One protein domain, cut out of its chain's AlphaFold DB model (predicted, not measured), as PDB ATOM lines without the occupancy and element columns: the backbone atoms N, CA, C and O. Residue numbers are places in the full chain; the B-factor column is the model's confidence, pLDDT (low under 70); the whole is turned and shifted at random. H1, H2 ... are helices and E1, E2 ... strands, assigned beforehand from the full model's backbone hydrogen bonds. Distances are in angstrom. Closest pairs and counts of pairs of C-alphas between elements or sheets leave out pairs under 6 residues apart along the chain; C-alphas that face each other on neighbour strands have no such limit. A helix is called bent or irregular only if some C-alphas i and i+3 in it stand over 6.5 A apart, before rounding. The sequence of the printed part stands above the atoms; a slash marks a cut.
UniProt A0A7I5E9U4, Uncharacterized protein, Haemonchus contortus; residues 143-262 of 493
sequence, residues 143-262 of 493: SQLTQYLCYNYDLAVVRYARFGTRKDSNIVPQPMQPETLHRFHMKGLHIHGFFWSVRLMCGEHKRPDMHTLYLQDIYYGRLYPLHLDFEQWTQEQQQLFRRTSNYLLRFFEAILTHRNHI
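What this domain is: This is residues 143 to 262 of the 493 residues of an uncharacterized protein of Haemonchus contortus (UniProt A0A7I5E9U4). A small, strongly twisted sheet of four strands has the long helix H3 slanting over E3 and E4, while a second long helix, H1, only grazes the sheet beside E2. The short helix H2 packs crosswise on the first part of H1, off the sheet, and a long loop, residues 201 to 212, reaches away from the strands. The printed part has 120 residues, with three named helices and four named strands in the order H1 E1 H2 E2 E3 E4 H3; the sheet's order is E1 E2 E3 E4, all antiparallel, and the class is mixed, helices and strands. The whole is compact, with a radius of gyration of the C-alphas of 14.9 A and spans of 48 by 34 by 29 A.

Where its parts are: Find C-alpha 143 at (134.175, 125.651, 155.918); from there H1 runs to residue 163, 31.1 A away. It has a kink of 29 degrees near residue 157, and it is irregular: C-alphas 159 and 162 are 7.2 A apart. Next come E1, residues 171 to 174, 9.5 A, and H2, residues 178 to 186, 12.4 A. E2 begins at C-alpha 195 at (147.727, 120.597, 173.228) and runs to residue 200, 15.1 A; E3 is residues 213 to 217, 13.2 A, and E4 residues 223 to 225, 6.6 A. H3 runs from residue 235 to C-alpha 257 at (155.220, 102.824, 167.218), 32.8 A.

How they stand to each other: Start at the sheet, with edge strands E1 and E4. Between E1 and E2, N 172 and O 199 are 2.9 A apart, within hydrogen-bond range. E2, E3 and E4 form a meander, each strand the antiparallel neighbour of the one before; look for N 198 and O 214 at 2.8 A, and N 215 and O 224 at 2.8 A. E2 and E3 are a hairpin, and so are E3 and E4. H3 is on the sheet, in two layers, helix on one face; its height of 9.4 A is over a local plane fitted to just 6 C-alphas. It lies over E3 and E4, slantwise at 35 degrees to E3 on the local plane; the C-alphas of Tyr 224 and Gln 237, the closest of E4 and H3, are 7.3 A apart. H1 only grazes the sheet, with residues 153 to 161. With residues 145 to 150 alone it touches H2, about perpendicular at 82 degrees; their closest C-alphas, Thr 146 and His 182, are 5.6 A apart. H1 and H3 are close but not clearly touching: their closest C-alphas, Tyr 160 and Phe 252, are 7.9 A apart. H2 and H3 are apart. Each O i to N i+4 pair is within hydrogen-bond range in H2 and H3, and 15 of 17 are in H1.

The domain as a whole: The C-alphas farthest apart are those of Glu 204 and Asn 260, at 47.7 A. The printed part has no cut, and the long link is E2 to E3. Mean pLDDT of the printed part is 78.3; look for values under 70 at residues 165 to 169, 202 to 211 and 257 to 262.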
ATOM      1  N   SER A 143     135.079 126.259 154.931       75.94
ATOM      2  CA  SER A 143     134.175 125.651 155.918       75.94
ATOM      3  C   SER A 143     134.414 124.147 156.101       75.94
ATOM      4  O   SER A 143     134.383 123.655 157.228       75.94
ATOM      5  N   GLN A 144     134.710 123.425 155.017       77.56
ATOM      6  CA  GLN A 144     135.024 121.997 155.058       77.56
ATOM      7  C   GLN A 144     136.421 121.743 155.631       77.56
ATOM      8  O   GLN A 144     136.593 120.815 156.417       77.56
ATOM      9  N   LEU A 145     137.395 122.607 155.327       78.12
ATOM     10  CA  LEU A 145     138.731 122.547 155.932       78.12
ATOM     11  C   LEU A 145     138.667 122.722 157.454       78.12
ATOM     12  O   LEU A 145     139.293 121.967 158.194       78.12
ATOM     13  N   THR A 146     137.866 123.675 157.932       83.94
ATOM     14  CA  THR A 146     137.664 123.921 159.365       83.94
ATOM     15  C   THR A 146     136.999 122.730 160.068       83.94
ATOM     16  O   THR A 146     137.453 122.317 161.136       83.94
ATOM     17  N   GLN A 147     135.981 122.118 159.453       82.75
ATOM     18  CA  GLN A 147     135.361 120.887 159.966       82.75
ATOM     19  C   GLN A 147     136.342 119.717 160.008       82.75
ATOM     20  O   GLN A 147     136.442 119.030 161.025       82.75
ATOM     21  N   TYR A 148     137.110 119.529 158.935       82.19
ATOM     22  CA  TYR A 148     138.134 118.496 158.855       82.19
ATOM     23  C   TYR A 148     139.204 118.669 159.943       82.19
ATOM     24  O   TYR A 148     139.589 117.694 160.591       82.19
ATOM     25  N   LEU A 149     139.666 119.900 160.180       84.81
ATOM     26  CA  LEU A 149     140.630 120.208 161.239       84.81
ATOM     27  C   LEU A 149     140.094 119.844 162.624       84.81
ATOM     28  O   LEU A 149     140.813 119.216 163.396       84.81
ATOM     29  N   CYS A 150     138.846 120.203 162.929       86.88
ATOM     30  CA  CYS A 150     138.239 119.884 164.221       86.88
ATOM     31  C   CYS A 150     138.054 118.392 164.441       86.88
ATOM     32  O   CYS A 150     138.445 117.885 165.488       86.88
ATOM     33  N   TYR A 151     137.537 117.685 163.439       84.00
ATOM     34  CA  TYR A 151     137.350 116.243 163.524       84.00
ATOM     35  C   TYR A 151     138.674 115.513 163.804       84.00
ATOM     36  O   TYR A 151     138.768 114.713 164.735       84.00
ATOM     37  N   ASN A 152     139.731 115.831 163.050       81.62
ATOM     38  CA  ASN A 152     141.044 115.216 163.260       81.62
ATOM     39  C   ASN A 152     141.693 115.649 164.579       81.62
ATOM     40  O   ASN A 152     142.374 114.849 165.220       81.62
ATOM     41  N   TYR A 153     141.487 116.899 165.001       86.75
ATOM     42  CA  TYR A 153     141.948 117.363 166.304       86.75
ATOM     43  C   TYR A 153     141.314 116.545 167.432       86.75
ATOM     44  O   TYR A 153     142.041 116.060 168.294       86.75
ATOM     45  N   ASP A 154     140.004 116.309 167.394       85.62
ATOM     46  CA  ASP A 154     139.302 115.538 168.424       85.62
ATOM     47  C   ASP A 154     139.785 114.086 168.495       85.62
ATOM     48  O   ASP A 154     140.052 113.573 169.587       85.62
ATOM     49  N   LEU A 155     139.990 113.441 167.342       82.81
ATOM     50  CA  LEU A 155     140.587 112.103 167.278       82.81
ATOM     51  C   LEU A 155     141.995 112.079 167.887       82.81
ATOM     52  O   LEU A 155     142.300 111.230 168.734       82.81
ATOM     53  N   ALA A 156     142.841 113.042 167.512       82.44
ATOM     54  CA  ALA A 156     144.196 113.153 168.038       82.44
ATOM     55  C   ALA A 156     144.186 113.391 169.554       82.44
ATOM     56  O   ALA A 156     144.956 112.781 170.298       82.44
ATOM     57  N   VAL A 157     143.297 114.253 170.040       84.12
ATOM     58  CA  VAL A 157     143.149 114.546 171.463       84.12
ATOM     59  C   VAL A 157     142.792 113.285 172.247       84.12
ATOM     60  O   VAL A 157     143.443 112.993 173.252       84.12
ATOM     61  N   VAL A 158     141.837 112.481 171.768       83.19
ATOM     62  CA  VAL A 158     141.494 111.189 172.386       83.19
ATOM     63  C   VAL A 158     142.697 110.238 172.388       83.19
ATOM     64  O   VAL A 158     142.970 109.592 173.405       83.19
ATOM     65  N   ARG A 159     143.466 110.182 171.292       81.25
ATOM     66  CA  ARG A 159     144.669 109.339 171.176       81.25
ATOM     67  C   ARG A 159     145.748 109.695 172.202       81.25
ATOM     68  O   ARG A 159     146.387 108.785 172.745       81.25
ATOM     69  N   TYR A 160     145.954 110.985 172.477       80.06
ATOM     70  CA  TYR A 160     147.008 111.452 173.385       80.06
ATOM     71  C   TYR A 160     146.541 111.688 174.832       80.06
ATOM     72  O   TYR A 160     147.387 111.752 175.721       80.06
ATOM     73  N   ALA A 161     145.234 111.729 175.115       77.00
ATOM     74  CA  ALA A 161     144.706 112.043 176.450       77.00
ATOM     75  C   ALA A 161     145.213 111.138 177.579       77.00
ATOM     76  O   ALA A 161     145.385 111.591 178.707       77.00
ATOM     77  N   ARG A 162     145.530 109.878 177.273       75.88
ATOM     78  CA  ARG A 162     146.119 108.926 178.231       75.88
ATOM     79  C   ARG A 162     147.513 109.310 178.742       75.88
ATOM     80  O   ARG A 162     147.984 108.706 179.698       75.88
ATOM     81  N   PHE A 163     148.183 110.257 178.088       75.75
ATOM     82  CA  PHE A 163     149.502 110.751 178.483       75.75
ATOM     83  C   PHE A 163     149.443 112.070 179.259       75.75
ATOM     84  O   PHE A 163     150.492 112.592 179.632       75.75
ATOM     85  N   GLY A 164     148.246 112.629 179.457       70.06
ATOM     86  CA  GLY A 164     148.086 113.930 180.088       70.06
ATOM     87  C   GLY A 164     148.450 113.943 181.564       70.06
ATOM     88  O   GLY A 164     148.246 112.971 182.292       70.06
ATOM     89  N   THR A 165     148.998 115.075 181.991       62.66
ATOM     90  CA  THR A 165     149.320 115.356 183.388       62.66
ATOM     91  C   THR A 165     148.072 115.653 184.227       62.66
ATOM     92  O   THR A 165     146.959 115.852 183.733       62.66
ATOM     93  N   ARG A 166     148.273 115.590 185.546       56.09
ATOM     94  CA  ARG A 166     147.250 115.649 186.593       56.09
ATOM     95  C   ARG A 166     146.457 116.960 186.552       56.09
ATOM     96  O   ARG A 166     146.978 118.009 186.185       56.09
ATOM     97  N   LYS A 167     145.192 116.891 186.969       59.53
ATOM     98  CA  LYS A 167     144.271 118.030 187.023       59.53
ATOM     99  C   LYS A 167     144.775 119.075 188.020       59.53
ATOM    100  O   LYS A 167     144.733 118.842 189.224       59.53
ATOM    101  N   ASP A 168     145.192 120.234 187.527       65.31
ATOM    102  CA  ASP A 168     145.381 121.396 188.388       65.31
ATOM    103  C   ASP A 168     144.014 122.042 188.647       65.31
ATOM    104  O   ASP A 168     143.251 122.329 187.721       65.31
ATOM    105  N   SER A 169     143.668 122.232 189.920       63.12
ATOM    106  CA  SER A 169     142.363 122.765 190.344       63.12
ATOM    107  C   SER A 169     142.070 124.167 189.796       63.12
ATOM    108  O   SER A 169     140.906 124.549 189.671       63.12
ATOM    109  N   ASN A 170     143.120 124.893 189.410       73.44
ATOM    110  CA  ASN A 170     143.043 126.237 188.851       73.44
ATOM    111  C   ASN A 170     142.947 126.253 187.318       73.44
ATOM    112  O   ASN A 170     142.930 127.326 186.720       73.44
ATOM    113  N   ILE A 171     142.887 125.091 186.659       76.12
ATOM    114  CA  ILE A 171     142.867 124.985 185.199       76.12
ATOM    115  C   ILE A 171     141.553 124.350 184.754       76.12
ATOM    116  O   ILE A 171     141.217 123.221 185.114       76.12
ATOM    117  N   VAL A 172     140.798 125.084 183.937       81.44
ATOM    118  CA  VAL A 172     139.519 124.633 183.384       81.44
ATOM    119  C   VAL A 172     139.693 124.356 181.890       81.44
ATOM    120  O   VAL A 172     139.885 125.309 181.131       81.44
ATOM    121  N   PRO A 173     139.601 123.089 181.442       81.50
ATOM    122  CA  PRO A 173     139.597 122.752 180.024       81.50
ATOM    123  C   PRO A 173     138.466 123.460 179.278       81.50
ATOM    124  O   PRO A 173     137.351 123.586 179.789       81.50
ATOM    125  N   GLN A 174     138.756 123.914 178.066       85.69
ATOM    126  CA  GLN A 174     137.817 124.581 177.174       85.69
ATOM    127  C   GLN A 174     137.785 123.861 175.822       85.69
ATOM    128  O   GLN A 174     138.799 123.298 175.406       85.69
ATOM    129  N   PRO A 175     136.638 123.872 175.121       84.44
ATOM    130  CA  PRO A 175     136.580 123.368 173.757       84.44
ATOM    131  C   PRO A 175     137.484 124.213 172.862       84.44
ATOM    132  O   PRO A 175     137.409 125.448 172.872       84.44
ATOM    133  N   MET A 176     138.308 123.541 172.060       87.56
ATOM    134  CA  MET A 176     139.060 124.209 171.004       87.56
ATOM    135  C   MET A 176     138.082 124.838 170.010       87.56
ATOM    136  O   MET A 176     137.135 124.186 169.572       87.56
ATOM    137  N   GLN A 177     138.304 126.105 169.661       87.69
ATOM    138  CA  GLN A 177     137.482 126.775 168.656       87.69
ATOM    139  C   GLN A 177     137.961 126.391 167.247       87.69
ATOM    140  O   GLN A 177     139.168 126.483 166.984       87.69
ATOM    141  N   PRO A 178     137.061 126.004 166.329       86.62
ATOM    142  CA  PRO A 178     137.434 125.629 164.967       86.62
ATOM    143  C   PRO A 178     138.234 126.694 164.221       86.62
ATOM    144  O   PRO A 178     139.231 126.401 163.559       86.62
ATOM    145  N   GLU A 179     137.848 127.953 164.393       84.94
ATOM    146  CA  GLU A 179     138.487 129.108 163.771       84.94
ATOM    147  C   GLU A 179     139.932 129.252 164.249       84.94
ATOM    148  O   GLU A 179     140.802 129.685 163.495       84.94
ATOM    149  N   THR A 180     140.215 128.844 165.490       86.50
ATOM    150  CA  THR A 180     141.576 128.850 166.032       86.50
ATOM    151  C   THR A 180     142.447 127.816 165.333       86.50
ATOM    152  O   THR A 180     143.553 128.154 164.913       86.50
ATOM    153  N   LEU A 181     141.952 126.587 165.152       87.12
ATOM    154  CA  LEU A 181     142.676 125.551 164.410       87.12
ATOM    155  C   LEU A 181     142.934 125.992 162.967       87.12
ATOM    156  O   LEU A 181     144.066 125.901 162.493       87.12
ATOM    157  N   HIS A 182     141.912 126.532 162.299       85.25
ATOM    158  CA  HIS A 182     142.027 127.034 160.932       85.25
ATOM    159  C   HIS A 182     143.041 128.183 160.824       85.25
ATOM    160  O   HIS A 182     143.908 128.168 159.952       85.25
ATOM    161  N   ARG A 183     143.008 129.147 161.751       86.12
ATOM    162  CA  ARG A 183     143.949 130.277 161.796       86.12
ATOM    163  C   ARG A 183     145.399 129.833 161.977       86.12
ATOM    164  O   ARG A 183     146.277 130.376 161.311       86.12
ATOM    165  N   PHE A 184     145.666 128.866 162.857       86.00
ATOM    166  CA  PHE A 184     147.011 128.297 163.004       86.00
ATOM    167  C   PHE A 184     147.431 127.567 161.726       86.00
ATOM    168  O   PHE A 184     148.532 127.800 161.222       86.00
ATOM    169  N   HIS A 185     146.527 126.766 161.159       83.69
ATOM    170  CA  HIS A 185     146.796 126.006 159.947       83.69
ATOM    171  C   HIS A 185     147.183 126.904 158.765       83.69
ATOM    172  O   HIS A 185     148.186 126.648 158.104       83.69
ATOM    173  N   MET A 186     146.452 127.999 158.535       80.88
ATOM    174  CA  MET A 186     146.748 128.954 157.457       80.88
ATOM    175  C   MET A 186     148.141 129.594 157.571       80.88
ATOM    176  O   MET A 186     148.678 130.072 156.576       80.88
ATOM    177  N   LYS A 187     148.749 129.575 158.764       79.44
ATOM    178  CA  LYS A 187     150.124 130.037 159.015       79.44
ATOM    179  C   LYS A 187     151.168 128.917 158.902       79.44
ATOM    180  O   LYS A 187     152.322 129.116 159.279       79.44
ATOM    181  N   GLY A 188     150.778 127.733 158.431       77.62
ATOM    182  CA  GLY A 188     151.632 126.544 158.381       77.62
ATOM    183  C   GLY A 188     151.927 125.947 159.760       77.62
ATOM    184  O   GLY A 188     152.939 125.267 159.930       77.62
ATOM    185  N   LEU A 189     151.085 126.225 160.762       81.81
ATOM    186  CA  LEU A 189     151.225 125.706 162.120       81.81
ATOM    187  C   LEU A 189     150.106 124.715 162.421       81.81
ATOM    188  O   LEU A 189     148.940 124.966 162.134       81.81
ATOM    189  N   HIS A 190     150.448 123.608 163.069       82.50
ATOM    190  CA  HIS A 190     149.476 122.597 163.464       82.50
ATOM    191  C   HIS A 190     149.381 122.530 164.984       82.50
ATOM    192  O   HIS A 190     150.389 122.409 165.677       82.50
ATOM    193  N   ILE A 191     148.156 122.599 165.501       87.56
ATOM    194  CA  ILE A 191     147.877 122.293 166.903       87.56
ATOM    195  C   ILE A 191     147.570 120.799 166.973       87.56
ATOM    196  O   ILE A 191     146.547 120.336 166.474       87.56
ATOM    197  N   HIS A 192     148.482 120.038 167.565       86.62
ATOM    198  CA  HIS A 192     148.321 118.597 167.743       86.62
ATOM    199  C   HIS A 192     147.455 118.273 168.967       86.62
ATOM    200  O   HIS A 192     147.322 119.088 169.879       86.62
ATOM    201  N   GLY A 193     146.930 117.047 169.036       86.12
ATOM    202  CA  GLY A 193     146.053 116.607 170.132       86.12
ATOM    203  C   GLY A 193     146.705 116.521 171.519       86.12
ATOM    204  O   GLY A 193     146.017 116.307 172.515       86.12
ATOM    205  N   PHE A 194     148.022 116.721 171.603       88.38
ATOM    206  CA  PHE A 194     148.756 116.904 172.856       88.38
ATOM    207  C   PHE A 194     148.807 118.368 173.335       88.38
ATOM    208  O   PHE A 194     149.525 118.674 174.285       88.38
ATOM    209  N   PHE A 195     148.038 119.265 172.713       90.44
ATOM    210  CA  PHE A 195     147.727 120.597 173.228       90.44
ATOM    211  C   PHE A 195     146.224 120.742 173.441       90.44
ATOM    212  O   PHE A 195     145.449 120.485 172.519       90.44
ATOM    213  N   TRP A 196     145.807 121.221 174.611       87.25
ATOM    214  CA  TRP A 196     144.402 121.497 174.925       87.25
ATOM    215  C   TRP A 196     144.168 122.975 175.174       87.25
ATOM    216  O   TRP A 196     145.055 123.677 175.657       87.25
ATOM    217  N   SER A 197     142.967 123.459 174.856       88.62
ATOM    218  CA  SER A 197     142.575 124.802 175.267       88.62
ATOM    219  C   SER A 197     142.196 124.790 176.744       88.62
ATOM    220  O   SER A 197     141.438 123.930 177.195       88.62
ATOM    221  N   VAL A 198     142.724 125.740 177.505       86.75
ATOM    222  CA  VAL A 198     142.439 125.882 178.929       86.75
ATOM    223  C   VAL A 198     142.215 127.337 179.306       86.75
ATOM    224  O   VAL A 198     142.675 128.268 178.642       86.75
ATOM    225  N   ARG A 199     141.515 127.523 180.419       85.06
ATOM    226  CA  ARG A 199     141.314 128.803 181.083       85.06
ATOM    227  C   ARG A 199     141.878 128.718 182.497       85.06
ATOM    228  O   ARG A 199     141.588 127.758 183.211       85.06
ATOM    229  N   LEU A 200     142.665 129.715 182.888       77.44
ATOM    230  CA  LEU A 200     143.213 129.807 184.242       77.44
ATOM    231  C   LEU A 200     142.211 130.486 185.177       77.44
ATOM    232  O   LEU A 200     141.624 131.510 184.836       77.44
ATOM    233  N   MET A 201     142.047 129.921 186.365       70.62
ATOM    234  CA  MET A 201     141.269 130.467 187.469       70.62
ATOM    235  C   MET A 201     142.271 130.980 188.511       70.62
ATOM    236  O   MET A 201     142.828 130.187 189.264       70.62
ATOM    237  N   CYS A 202     142.553 132.284 188.545       57.28
ATOM    238  CA  CYS A 202     143.484 132.871 189.519       57.28
ATOM    239  C   CYS A 202     142.733 133.616 190.643       57.28
ATOM    240  O   CYS A 202     141.935 134.506 190.361       57.28
ATOM    241  N   GLY A 203     143.055 133.320 191.911       53.84
ATOM    242  CA  GLY A 203     142.717 134.145 193.090       53.84
ATOM    243  C   GLY A 203     141.297 134.012 193.678       53.84
ATOM    244  O   GLY A 203     140.523 133.129 193.313       53.84
ATOM    245  N   GLU A 204     140.950 134.919 194.609       43.62
ATOM    246  CA  GLU A 204     139.613 135.042 195.244       43.62
ATOM    247  C   GLU A 204     138.501 135.430 194.251       43.62
ATOM    248  O   GLU A 204     137.305 135.319 194.537       43.62
ATOM    249  N   HIS A 205     138.873 135.843 193.040       44.69
ATOM    250  CA  HIS A 205     137.957 136.039 191.931       44.69
ATOM    251  C   HIS A 205     137.881 134.775 191.074       44.69
ATOM    252  O   HIS A 205     138.577 134.606 190.082       44.69
ATOM    253  N   LYS A 206     136.896 133.927 191.393       50.12
ATOM    254  CA  LYS A 206     136.411 132.817 190.546       50.12
ATOM    255  C   LYS A 206     135.851 133.257 189.179       50.12
ATOM    256  O   LYS A 206     135.193 132.466 188.507       50.12
ATOM    257  N   ARG A 207     136.038 134.516 188.779       46.09
ATOM    258  CA  ARG A 207     135.734 134.993 187.433       46.09
ATOM    259  C   ARG A 207     137.049 135.044 186.674       46.09
ATOM    260  O   ARG A 207     137.781 136.016 186.830       46.09
ATOM    261  N   PRO A 208     137.365 134.000 185.898       48.84
ATOM    262  CA  PRO A 208     138.495 134.087 184.998       48.84
ATOM    263  C   PRO A 208     138.230 135.257 184.059       48.84
ATOM    264  O   PRO A 208     137.113 135.377 183.539       48.84
ATOM    265  N   ASP A 209     139.223 136.120 183.871       51.22
ATOM    266  CA  ASP A 209     139.126 137.157 182.857       51.22
ATOM    267  C   ASP A 209     138.747 136.465 181.537       51.22
ATOM    268  O   ASP A 209     139.348 135.456 181.147       51.22
ATOM    269  N   MET A 210     137.641 136.893 180.917       48.88
ATOM    270  CA  MET A 210     136.998 136.123 179.840       48.88
ATOM    271  C   MET A 210     137.911 135.943 178.624       48.88
ATOM    272  O   MET A 210     137.637 135.094 177.772       48.88
ATOM    273  N   HIS A 211     138.991 136.719 178.579       53.75
ATOM    274  CA  HIS A 211     139.887 136.880 177.455       53.75
ATOM    275  C   HIS A 211     141.136 135.995 177.506       53.75
ATOM    276  O   HIS A 211     141.808 135.869 176.488       53.75
ATOM    277  N   THR A 212     141.455 135.328 178.617       70.75
ATOM    278  CA  THR A 212     142.733 134.604 178.743       70.75
ATOM    279  C   THR A 212     142.567 133.098 178.537       70.75
ATOM    280  O   THR A 212     142.653 132.283 179.456       70.75
ATOM    281  N   LEU A 213     142.307 132.724 177.281       83.88
ATOM    282  CA  LEU A 213     142.464 131.345 176.819       83.88
ATOM    283  C   LEU A 213     143.941 131.052 176.546       83.88
ATOM    284  O   LEU A 213     144.663 131.883 175.984       83.88
ATOM    285  N   TYR A 214     144.359 129.844 176.899       88.12
ATOM    286  CA  TYR A 214     145.698 129.330 176.654       88.12
ATOM    287  C   TYR A 214     145.632 127.988 175.933       88.12
ATOM    288  O   TYR A 214     144.671 127.237 176.091       88.12
ATOM    289  N   LEU A 215     146.669 127.672 175.163       90.44
ATOM    290  CA  LEU A 215     147.015 126.297 174.829       90.44
ATOM    291  C   LEU A 215     147.902 125.760 175.940       90.44
ATOM    292  O   LEU A 215     148.899 126.393 176.275       90.44
ATOM    293  N   GLN A 216     147.557 124.603 176.482       89.62
ATOM    294  CA  GLN A 216     148.387 123.873 177.421       89.62
ATOM    295  C   GLN A 216     148.902 122.601 176.766       89.62
ATOM    296  O   GLN A 216     148.102 121.830 176.236       89.62
ATOM    297  N   ASP A 217     150.210 122.361 176.804       89.69
ATOM    298  CA  ASP A 217     150.740 121.060 176.403       89.69
ATOM    299  C   ASP A 217     150.502 120.020 177.509       89.69
ATOM    300  O   ASP A 217     150.664 120.304 178.697       89.69
ATOM    301  N   ILE A 218     150.110 118.806 177.131       85.12
ATOM    302  CA  ILE A 218     149.672 117.787 178.097       85.12
ATOM    303  C   ILE A 218     150.811 117.226 178.961       85.12
ATOM    304  O   ILE A 218     150.539 116.554 179.956       85.12
ATOM    305  N   TYR A 219     152.070 117.468 178.584       83.75
ATOM    306  CA  TYR A 219     153.232 116.786 179.142       83.75
ATOM    307  C   TYR A 219     154.005 117.644 180.150       83.75
ATOM    308  O   TYR A 219     154.214 117.237 181.288       83.75
ATOM    309  N   TYR A 220     154.411 118.843 179.741       82.94
ATOM    310  CA  TYR A 220     155.073 119.840 180.577       82.94
ATOM    311  C   TYR A 220     154.081 120.781 181.263       82.94
ATOM    312  O   TYR A 220     154.468 121.483 182.196       82.94
ATOM    313  N   GLY A 221     152.829 120.839 180.795       83.19
ATOM    314  CA  GLY A 221     151.822 121.758 181.316       83.19
ATOM    315  C   GLY A 221     152.081 123.226 180.962       83.19
ATOM    316  O   GLY A 221     151.501 124.105 181.601       83.19
ATOM    317  N   ARG A 222     152.944 123.517 179.975       86.69
ATOM    318  CA  ARG A 222     153.301 124.882 179.558       86.69
ATOM    319  C   ARG A 222     152.122 125.546 178.878       86.69
ATOM    320  O   ARG A 222     151.404 124.923 178.103       86.69
ATOM    321  N   LEU A 223     151.979 126.840 179.143       87.56
ATOM    322  CA  LEU A 223     150.874 127.657 178.671       87.56
ATOM    323  C   LEU A 223     151.334 128.599 177.561       87.56
ATOM    324  O   LEU A 223     152.333 129.302 177.705       87.56
ATOM    325  N   TYR A 224     150.563 128.646 176.480       89.62
ATOM    326  CA  TYR A 224     150.771 129.544 175.351       89.62
ATOM    327  C   TYR A 224     149.519 130.400 175.142       89.62
ATOM    328  O   TYR A 224     148.418 129.849 175.120       89.62
ATOM    329  N   PRO A 225     149.636 131.729 175.012       87.94
ATOM    330  CA  PRO A 225     148.473 132.609 174.940       87.94
ATOM    331  C   PRO A 225     147.696 132.396 173.633       87.94
ATOM    332  O   PRO A 225     148.215 132.641 172.549       87.94
ATOM    333  N   LEU A 226     146.433 131.972 173.726       86.62
ATOM    334  CA  LEU A 226     145.577 131.706 172.558       86.62
ATOM    335  C   LEU A 226     144.812 132.949 172.074       86.62
ATOM    336  O   LEU A 226     144.350 133.005 170.933       86.62
ATOM    337  N   HIS A 227     144.692 133.945 172.954       78.06
ATOM    338  CA  HIS A 227     144.097 135.248 172.656       78.06
ATOM    339  C   HIS A 227     144.961 136.103 171.720       78.06
ATOM    340  O   HIS A 227     144.437 136.994 171.061       78.06
ATOM    341  N   LEU A 228     146.260 135.809 171.643       78.75
ATOM    342  CA  LEU A 228     147.188 136.439 170.712       78.75
ATOM    343  C   LEU A 228     147.335 135.587 169.456       78.75
ATOM    344  O   LEU A 228     147.354 134.354 169.520       78.75
ATOM    345  N   ASP A 229     147.508 136.249 168.317       82.31
ATOM    346  CA  ASP A 229     147.988 135.567 167.120       82.31
ATOM    347  C   ASP A 229     149.420 135.074 167.330       82.31
ATOM    348  O   ASP A 229     150.214 135.714 168.014       82.31
ATOM    349  N   PHE A 230     149.795 133.973 166.673       83.50
ATOM    350  CA  PHE A 230     151.151 133.423 166.780       83.50
ATOM    351  C   PHE A 230     152.259 134.446 166.450       83.50
ATOM    352  O   PHE A 230     153.326 134.418 167.049       83.50
ATOM    353  N   GLU A 231     152.006 135.378 165.528       86.56
ATOM    354  CA  GLU A 231     152.944 136.455 165.163       86.56
ATOM    355  C   GLU A 231     153.130 137.500 166.268       86.56
ATOM    356  O   GLU A 231     154.160 138.165 166.315       86.56
ATOM    357  N   GLN A 232     152.148 137.634 167.160       86.94
ATOM    358  CA  GLN A 232     152.185 138.551 168.298       86.94
ATOM    359  C   GLN A 232     152.873 137.922 169.516       86.94
ATOM    360  O   GLN A 232     153.111 138.603 170.512       86.94
ATOM    361  N   TRP A 233     153.190 136.626 169.466       88.00
ATOM    362  CA  TRP A 233     153.968 135.971 170.510       88.00
ATOM    363  C   TRP A 233     155.410 136.461 170.480       88.00
ATOM    364  O   TRP A 233     155.967 136.729 169.411       88.00
ATOM    365  N   THR A 234     156.054 136.490 171.645       90.00
ATOM    366  CA  THR A 234     157.488 136.777 171.709       90.00
ATOM    367  C   THR A 234     158.272 135.716 170.932       90.00
ATOM    368  O   THR A 234     157.850 134.562 170.812       90.00
ATOM    369  N   GLN A 235     159.448 136.078 170.413       91.19
ATOM    370  CA  GLN A 235     160.301 135.132 169.686       91.19
ATOM    371  C   GLN A 235     160.607 133.882 170.531       91.19
ATOM    372  O   GLN A 235     160.616 132.764 170.015       91.19
ATOM    373  N   GLU A 236     160.795 134.060 171.838       89.81
ATOM    374  CA  GLU A 236     161.001 132.973 172.794       89.81
ATOM    375  C   GLU A 236     159.784 132.049 172.891       89.81
ATOM    376  O   GLU A 236     159.937 130.831 172.813       89.81
ATOM    377  N   GLN A 237     158.569 132.603 172.987       89.81
ATOM    378  CA  GLN A 237     157.325 131.826 173.008       89.81
ATOM    379  C   GLN A 237     157.140 131.030 171.712       89.81
ATOM    380  O   GLN A 237     156.829 129.838 171.760       89.81
ATOM    381  N   GLN A 238     157.383 131.654 170.556       90.75
ATOM    382  CA  GLN A 238     157.298 130.991 169.252       90.75
ATOM    383  C   GLN A 238     158.303 129.838 169.135       90.75
ATOM    384  O   GLN A 238     157.946 128.731 168.722       90.75
ATOM    385  N   GLN A 239     159.564 130.072 169.517       90.25
ATOM    386  CA  GLN A 239     160.605 129.042 169.503       90.25
ATOM    387  C   GLN A 239     160.282 127.907 170.471       90.25
ATOM    388  O   GLN A 239     160.427 126.736 170.118       90.25
ATOM    389  N   LEU A 240     159.823 128.241 171.675       90.25
ATOM    390  CA  LEU A 240     159.454 127.265 172.682       90.25
ATOM    391  C   LEU A 240     158.283 126.399 172.218       90.25
ATOM    392  O   LEU A 240     158.340 125.181 172.369       90.25
ATOM    393  N   PHE A 241     157.248 126.997 171.632       90.50
ATOM    394  CA  PHE A 241     156.113 126.262 171.082       90.50
ATOM    395  C   PHE A 241     156.551 125.292 169.985       90.50
ATOM    396  O   PHE A 241     156.232 124.110 170.059       90.50
ATOM    397  N   ARG A 242     157.362 125.750 169.021       88.25
ATOM    398  CA  ARG A 242     157.890 124.890 167.947       88.25
ATOM    399  C   ARG A 242     158.731 123.735 168.495       88.25
ATOM    400  O   ARG A 242     158.541 122.597 168.077       88.25
ATOM    401  N   ARG A 243     159.624 124.002 169.457       88.00
ATOM    402  CA  ARG A 243     160.442 122.963 170.115       88.00
ATOM    403  C   ARG A 243     159.575 121.944 170.847       88.00
ATOM    404  O   ARG A 243     159.777 120.748 170.677       88.00
ATOM    405  N   THR A 244     158.593 122.421 171.610       89.00
ATOM    406  CA  THR A 244     157.651 121.572 172.357       89.00
ATOM    407  C   THR A 244     156.841 120.709 171.402       89.00
ATOM    408  O   THR A 244     156.785 119.497 171.573       89.00
ATOM    409  N   SER A 245     156.291 121.314 170.347       88.69
ATOM    410  CA  SER A 245     155.508 120.617 169.330       88.69
ATOM    411  C   SER A 245     156.319 119.525 168.637       88.69
ATOM    412  O   SER A 245     155.886 118.377 168.595       88.69
ATOM    413  N   ASN A 246     157.526 119.843 168.157       85.56
ATOM    414  CA  ASN A 246     158.382 118.867 167.480       85.56
ATOM    415  C   ASN A 246     158.807 117.730 168.417       85.56
ATOM    416  O   ASN A 246     158.798 116.568 168.013       85.56
ATOM    417  N   TYR A 247     159.171 118.055 169.662       85.25
ATOM    418  CA  TYR A 247     159.569 117.053 170.645       85.25
ATOM    419  C   TYR A 247     158.424 116.114 170.990       85.25
ATOM    420  O   TYR A 247     158.586 114.907 170.842       85.25
ATOM    421  N   LEU A 248     157.268 116.647 171.393       86.12
ATOM    422  CA  LEU A 248     156.120 115.830 171.781       86.12
ATOM    423  C   LEU A 248     155.603 114.986 170.618       86.12
ATOM    424  O   LEU A 248     155.229 113.834 170.825       86.12
ATOM    425  N   LEU A 249     155.663 115.513 169.394       83.62
ATOM    426  CA  LEU A 249     155.312 114.752 168.207       83.62
ATOM    427  C   LEU A 249     156.218 113.528 168.034       83.62
ATOM    428  O   LEU A 249     155.725 112.407 167.953       83.62
ATOM    429  N   ARG A 250     157.544 113.718 168.055       79.06
ATOM    430  CA  ARG A 250     158.498 112.600 167.949       79.06
ATOM    431  C   ARG A 250     158.374 111.637 169.126       79.06
ATOM    432  O   ARG A 250     158.437 110.425 168.952       79.06
ATOM    433  N   PHE A 251     158.185 112.185 170.318       79.81
ATOM    434  CA  PHE A 251     158.077 111.440 171.557       79.81
ATOM    435  C   PHE A 251     156.881 110.498 171.560       79.81
ATOM    436  O   PHE A 251     157.039 109.293 171.769       79.81
ATOM    437  N   PHE A 252     155.686 111.017 171.284       79.94
ATOM    438  CA  PHE A 252     154.500 110.181 171.294       79.94
ATOM    439  C   PHE A 252     154.459 109.219 170.113       79.94
ATOM    440  O   PHE A 252     154.029 108.083 170.303       79.94
ATOM    441  N   GLU A 253     154.943 109.602 168.932       75.81
ATOM    442  CA  GLU A 253     155.039 108.679 167.795       75.81
ATOM    443  C   GLU A 253     156.027 107.538 168.062       75.81
ATOM    444  O   GLU A 253     155.703 106.381 167.786       75.81
ATOM    445  N   ALA A 254     157.169 107.804 168.707       73.19
ATOM    446  CA  ALA A 254     158.081 106.753 169.156       73.19
ATOM    447  C   ALA A 254     157.401 105.801 170.157       73.19
ATOM    448  O   ALA A 254     157.471 104.582 170.001       73.19
ATOM    449  N   ILE A 255     156.673 106.330 171.149       73.25
ATOM    450  CA  ILE A 255     155.922 105.512 172.122       73.25
ATOM    451  C   ILE A 255     154.839 104.669 171.433       73.25
ATOM    452  O   ILE A 255     154.637 103.501 171.770       73.25
ATOM    453  N   LEU A 256     154.112 105.259 170.486       70.00
ATOM    454  CA  LEU A 256     152.990 104.621 169.800       70.00
ATOM    455  C   LEU A 256     153.451 103.556 168.801       70.00
ATOM    456  O   LEU A 256     152.771 102.538 168.666       70.00
ATOM    457  N   THR A 257     154.608 103.759 168.171       66.69
ATOM    458  CA  THR A 257     155.220 102.824 167.218       66.69
ATOM    459  C   THR A 257     155.952 101.682 167.933       66.69
ATOM    460  O   THR A 257     155.870 100.532 167.512       66.69
ATOM    461  N   HIS A 258     156.607 101.947 169.069       62.53
ATOM    462  CA  HIS A 258     157.347 100.945 169.853       62.53
ATOM    463  C   HIS A 258     156.503 100.238 170.928       62.53
ATOM    464  O   HIS A 258     157.041  99.752 171.928       62.53
ATOM    465  N   ARG A 259     155.184 100.143 170.708       48.44
ATOM    466  CA  ARG A 259     154.134  99.695 171.647       48.44
ATOM    467  C   ARG A 259     154.319  98.309 172.301       48.44
ATOM    468  O   ARG A 259     153.491  97.941 173.124       48.44
ATOM    469  N   ASN A 260     155.396  97.580 172.003       44.19
ATOM    470  CA  ASN A 260     155.724  96.290 172.617       44.19
ATOM    471  C   ASN A 260     156.889  96.326 173.629       44.19
ATOM    472  O   ASN A 260     157.106  95.319 174.299       44.19
ATOM    473  N   HIS A 261     157.642  97.430 173.776       41.34
ATOM    474  CA  HIS A 261     158.876  97.410 174.593       41.34
ATOM    475  C   HIS A 261     159.132  98.614 175.507       41.34
ATOM    476  O   HIS A 261     160.053  98.553 176.321       41.34
ATOM    477  N   ILE A 262     158.341  99.687 175.428       46.22
ATOM    478  CA  ILE A 262     158.512 100.847 176.315       46.22
ATOM    479  C   ILE A 262     157.427 100.797 177.391       46.22
ATOM    480  O   ILE A 262     156.283 101.185 177.158       46.22
TER     481      ILE A 262